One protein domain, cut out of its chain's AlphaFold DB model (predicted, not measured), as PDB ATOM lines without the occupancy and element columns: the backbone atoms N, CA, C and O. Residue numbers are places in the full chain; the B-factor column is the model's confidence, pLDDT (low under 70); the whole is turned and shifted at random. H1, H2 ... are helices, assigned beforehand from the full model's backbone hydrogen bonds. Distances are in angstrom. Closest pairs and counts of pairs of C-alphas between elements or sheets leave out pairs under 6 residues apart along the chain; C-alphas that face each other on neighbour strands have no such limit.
ATOM      1  N   GLU A 174      85.691  49.482  48.208       89.25
ATOM      2  CA  GLU A 174      84.733  48.365  48.163       89.25
ATOM      3  C   GLU A 174      85.420  46.994  48.307       89.25
ATOM      4  O   GLU A 174      84.944  46.110  49.028       89.25
ATOM      5  N   GLU A 175      86.541  46.797  47.610       92.75
ATOM      6  CA  GLU A 175      87.241  45.511  47.541       92.75
ATOM      7  C   GLU A 175      88.279  45.332  48.658       92.75
ATOM      8  O   GLU A 175      88.669  44.198  48.961       92.75
ATOM      9  N   LEU A 176      88.688  46.409  49.339       91.56
ATOM     10  CA  LEU A 176      89.595  46.347  50.485       91.56
ATOM     11  C   LEU A 176      89.007  45.490  51.596       91.56
ATOM     12  O   LEU A 176      89.721  44.648  52.122       91.56
ATOM     13  N   VAL A 177      87.715  45.603  51.909       86.88
ATOM     14  CA  VAL A 177      87.107  44.751  52.946       86.88
ATOM     15  C   VAL A 177      87.161  43.279  52.548       86.88
ATOM     16  O   VAL A 177      87.662  42.461  53.315       86.88
ATOM     17  N   LYS A 178      86.725  42.936  51.333       89.50
ATOM     18  CA  LYS A 178      86.678  41.539  50.867       89.50
ATOM     19  C   LYS A 178      88.067  40.912  50.783       89.50
ATOM     20  O   LYS A 178      88.276  39.771  51.182       89.50
ATOM     21  N   THR A 179      89.047  41.651  50.280       91.81
ATOM     22  CA  THR A 179      90.408  41.123  50.125       91.81
ATOM     23  C   THR A 179      91.193  41.144  51.435       91.81
ATOM     24  O   THR A 179      91.943  40.210  51.716       91.81
ATOM     25  N   PHE A 180      91.025  42.171  52.271       92.06
ATOM     26  CA  PHE A 180      91.753  42.303  53.534       92.06
ATOM     27  C   PHE A 180      91.162  41.428  54.640       92.06
ATOM     28  O   PHE A 180      91.915  40.748  55.339       92.06
ATOM     29  N   VAL A 181      89.835  41.434  54.802       90.06
ATOM     30  CA  VAL A 181      89.134  40.686  55.856       90.06
ATOM     31  C   VAL A 181      88.911  39.241  55.426       90.06
ATOM     32  O   VAL A 181      89.355  38.341  56.142       90.06
ATOM     33  N   ASP A 182      88.303  39.029  54.255       90.94
ATOM     34  CA  ASP A 182      87.810  37.709  53.832       90.94
ATOM     35  C   ASP A 182      88.830  36.887  53.028       90.94
ATOM     36  O   ASP A 182      88.551  35.742  52.683       90.94
ATOM     37  N   ASP A 183      90.020  37.436  52.756       88.88
ATOM     38  CA  ASP A 183      91.084  36.767  51.986       88.88
ATOM     39  C   ASP A 183      90.611  36.275  50.606       88.88
ATOM     40  O   ASP A 183      91.027  35.228  50.112       88.88
ATOM     41  N   ALA A 184      89.705  37.036  49.983       90.56
ATOM     42  CA  ALA A 184      89.212  36.725  48.651       90.56
ATOM     43  C   ALA A 184      90.356  36.765  47.623       90.56
ATOM     44  O   ALA A 184      91.152  37.708  47.592       90.56
ATOM     45  N   GLU A 185      90.418  35.754  46.755       90.25
ATOM     46  CA  GLU A 185      91.376  35.732  45.651       90.25
ATOM     47  C   GLU A 185      91.112  36.878  44.654       90.25
ATOM     48  O   GLU A 185      89.951  37.226  44.417       90.25
ATOM     49  N   PRO A 186      92.154  37.402  43.975       86.81
ATOM     50  CA  PRO A 186      92.028  38.483  42.992       86.81
ATOM     51  C   PRO A 186      90.979  38.263  41.894       86.81
ATOM     52  O   PRO A 186      90.406  39.217  41.365       86.81
ATOM     53  N   ALA A 187      90.710  37.000  41.544       89.94
ATOM     54  CA  ALA A 187      89.681  36.632  40.571       89.94
ATOM     55  C   ALA A 187      88.260  37.027  41.019       89.94
ATOM     56  O   ALA A 187      87.375  37.201  40.183       89.94
ATOM     57  N   HIS A 188      88.049  37.194  42.326       88.62
ATOM     58  CA  HIS A 188      86.776  37.564  42.935       88.62
ATOM     59  C   HIS A 188      86.711  39.030  43.388       88.62
ATOM     60  O   HIS A 188      85.639  39.469  43.800       88.62
ATOM     61  N   SER A 189      87.801  39.797  43.260       87.88
ATOM     62  CA  SER A 189      87.910  41.186  43.736       87.88
ATOM     63  C   SER A 189      88.147  42.216  42.628       87.88
ATOM     64  O   SER A 189      88.857  43.203  42.810       87.88
ATOM     65  N   ARG A 190      87.599  41.981  41.426       90.38
ATOM     66  CA  ARG A 190      87.803  42.844  40.239       90.38
ATOM     67  C   ARG A 190      89.291  43.084  39.907       90.38
ATOM     68  O   ARG A 190      89.631  44.080  39.280       90.38
ATOM     69  N   GLY A 191      90.180  42.170  40.307       89.06
ATOM     70  CA  GLY A 191      91.629  42.302  40.129       89.06
ATOM     71  C   GLY A 191      92.349  43.116  41.212       89.06
ATOM     72  O   GLY A 191      93.567  43.273  41.122       89.06
ATOM     73  N   PHE A 192      91.647  43.598  42.243       91.44
ATOM     74  CA  PHE A 192      92.256  44.288  43.378       91.44
ATOM     75  C   PHE A 192      93.008  43.303  44.282       91.44
ATOM     76  O   PHE A 192      92.467  42.272  44.685       91.44
ATOM     77  N   ASN A 193      94.250  43.635  44.634       90.25
ATOM     78  CA  ASN A 193      95.086  42.845  45.533       90.25
ATOM     79  C   ASN A 193      95.631  43.714  46.662       90.25
ATOM     80  O   ASN A 193      96.336  44.693  46.419       90.25
ATOM     81  N   PHE A 194      95.379  43.309  47.907       90.12
ATOM     82  CA  PHE A 194      95.977  43.966  49.063       90.12
ATOM     83  C   PHE A 194      97.420  43.489  49.281       90.12
ATOM     84  O   PHE A 194      97.658  42.350  49.702       90.12
ATOM     85  N   TYR A 195      98.384  44.378  49.046       86.69
ATOM     86  CA  TYR A 195      99.808  44.124  49.264       86.69
ATOM     87  C   TYR A 195     100.237  44.592  50.659       86.69
ATOM     88  O   TYR A 195     100.707  45.711  50.851       86.69
ATOM     89  N   GLY A 196     100.094  43.721  51.657       91.31
ATOM     90  CA  GLY A 196     100.527  44.012  53.020       91.31
ATOM     91  C   GLY A 196     100.414  42.807  53.944       91.31
ATOM     92  O   GLY A 196      99.752  41.816  53.633       91.31
ATOM     93  N   ARG A 197     101.072  42.882  55.106       91.00
ATOM     94  CA  ARG A 197     100.895  41.870  56.154       91.00
ATOM     95  C   ARG A 197      99.552  42.094  56.833       91.00
ATOM     96  O   ARG A 197      99.284  43.183  57.329       91.00
ATOM     97  N   ARG A 198      98.733  41.048  56.876       92.31
ATOM     98  CA  ARG A 198      97.426  41.074  57.532       92.31
ATOM     99  C   ARG A 198      97.572  40.561  58.966       92.31
ATOM    100  O   ARG A 198      98.323  39.603  59.176       92.31
ATOM    101  N   PRO A 199      96.881  41.155  59.954       94.06
ATOM    102  CA  PRO A 199      96.769  40.564  61.283       94.06
ATOM    103  C   PRO A 199      96.289  39.109  61.193       94.06
ATOM    104  O   PRO A 199      95.513  38.760  60.305       94.06
ATOM    105  N   ALA A 200      96.750  38.243  62.093       93.62
ATOM    106  CA  ALA A 200      96.264  36.863  62.133       93.62
ATOM    107  C   ALA A 200      94.793  36.788  62.585       93.62
ATOM    108  O   ALA A 200      94.063  35.911  62.141       93.62
ATOM    109  N   ASP A 201      94.373  37.729  63.434       94.75
ATOM    110  CA  ASP A 201      93.020  37.819  63.979       94.75
ATOM    111  C   ASP A 201      92.059  38.554  63.028       94.75
ATOM    112  O   ASP A 201      92.334  39.676  62.589       94.75
ATOM    113  N   THR A 202      90.919  37.931  62.726       91.88
ATOM    114  CA  THR A 202      89.891  38.469  61.821       91.88
ATOM    115  C   THR A 202      89.209  39.706  62.402       91.88
ATOM    116  O   THR A 202      88.928  40.652  61.664       91.88
ATOM    117  N   ASP A 203      89.007  39.763  63.720       93.19
ATOM    118  CA  ASP A 203      88.399  40.932  64.367       93.19
ATOM    119  C   ASP A 203      89.359  42.130  64.380       93.19
ATOM    120  O   ASP A 203      88.935  43.283  64.258       93.19
ATOM    121  N   ALA A 204      90.668  41.883  64.482       91.31
ATOM    122  CA  ALA A 204      91.682  42.908  64.254       91.31
ATOM    123  C   ALA A 204      91.700  43.389  62.791       91.31
ATOM    124  O   ALA A 204      91.847  44.588  62.560       91.31
ATOM    125  N   ARG A 205      91.504  42.498  61.802       92.38
ATOM    126  CA  ARG A 205      91.386  42.897  60.383       92.38
ATOM    127  C   ARG A 205      90.184  43.806  60.147       92.38
ATOM    128  O   ARG A 205      90.335  44.824  59.487       92.38
ATOM    129  N   ARG A 206      89.017  43.479  60.707       90.56
ATOM    130  CA  ARG A 206      87.809  44.315  60.576       90.56
ATOM    131  C   ARG A 206      88.018  45.712  61.149       90.56
ATOM    132  O   ARG A 206      87.784  46.685  60.449       90.56
ATOM    133  N   ARG A 207      88.579  45.807  62.359       89.31
ATOM    134  CA  ARG A 207      88.896  47.099  62.992       89.31
ATOM    135  C   ARG A 207      89.870  47.944  62.170       89.31
ATOM    136  O   ARG A 207      89.723  49.156  62.106       89.31
ATOM    137  N   VAL A 208      90.862  47.315  61.542       89.06
ATOM    138  CA  VAL A 208      91.806  48.011  60.658       89.06
ATOM    139  C   VAL A 208      91.140  48.413  59.335       89.06
ATOM    140  O   VAL A 208      91.389  49.511  58.855       89.06
ATOM    141  N   ALA A 209      90.270  47.574  58.764       87.62
ATOM    142  CA  ALA A 209      89.504  47.905  57.561       87.62
ATOM    143  C   ALA A 209      88.562  49.098  57.788       87.62
ATOM    144  O   ALA A 209      88.513  49.995  56.955       87.62
ATOM    145  N   GLU A 210      87.886  49.153  58.938       87.38
ATOM    146  CA  GLU A 210      87.039  50.287  59.334       87.38
ATOM    147  C   GLU A 210      87.837  51.599  59.409       87.38
ATOM    148  O   GLU A 210      87.341  52.634  58.977       87.38
ATOM    149  N   MET A 211      89.100  51.560  59.863       85.62
ATOM    150  CA  MET A 211      89.976  52.745  59.871       85.62
ATOM    151  C   MET A 211      90.319  53.254  58.464       85.62
ATOM    152  O   MET A 211      90.575  54.445  58.308       85.62
ATOM    153  N   PHE A 212      90.326  52.382  57.449       81.81
ATOM    154  CA  PHE A 212      90.543  52.772  56.051       81.81
ATOM    155  C   PHE A 212      89.280  53.325  55.376       81.81
ATOM    156  O   PHE A 212      89.396  54.004  54.364       81.81
ATOM    157  N   GLN A 213      88.092  53.036  55.915       74.88
ATOM    158  CA  GLN A 213      86.811  53.495  55.363       74.88
ATOM    159  C   GLN A 213      86.369  54.867  55.889       74.88
ATOM    160  O   GLN A 213      85.434  55.464  55.359       74.88
ATOM    161  N   THR A 214      87.033  55.390  56.917       58.47
ATOM    162  CA  THR A 214      86.860  56.777  57.360       58.47
ATOM    163  C   THR A 214      87.538  57.720  56.373       58.47
ATOM    164  O   THR A 214      88.749  57.873  56.450       58.47
TER     165      THR A 214
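This is residues 174 to 214 of the 222 residues of an uncharacterized protein of Spirosoma pollinicola (UniProt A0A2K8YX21). Two helices, H1 and then the longer H2, lie side by side as a helical hairpin, and a long loop, residues 181 to 201, swings out beyond H1 on the side away from H2 and then comes back to H2. The printed part has 41 residues with two named helices and no named strand; the class is all helix, though under half of the residues, 19, are in named elements. It is compact, with a radius of gyration of the C-alphas of 9.7 A, and spans 25 by 22 by 14 A.

Find C-alpha 174 at (84.733, 48.365, 48.163); from there H1, residues 174 to 180, runs 10.7 A. H2, residues 202 to 213, runs 16.6 A to C-alpha 213 at (86.811, 53.495, 55.363).

H1 and H2 touch, at a shallow tilt of 31 degrees, opposite ways. Look at Val 177 and Ala 209, their closest C-alphas, 6.1 A apart; H2 touches H1 with residues 205 to 209 alone. In H2 every O i to N i+4 pair is within hydrogen-bond range, in H1 2 of 3.

The C-alphas farthest apart, of Ala 187 and Thr 214, are 26.4 A apart. The link from H1 to H2 is long, and the printed part has no cut. Residue 214 alone has a pLDDT under 70.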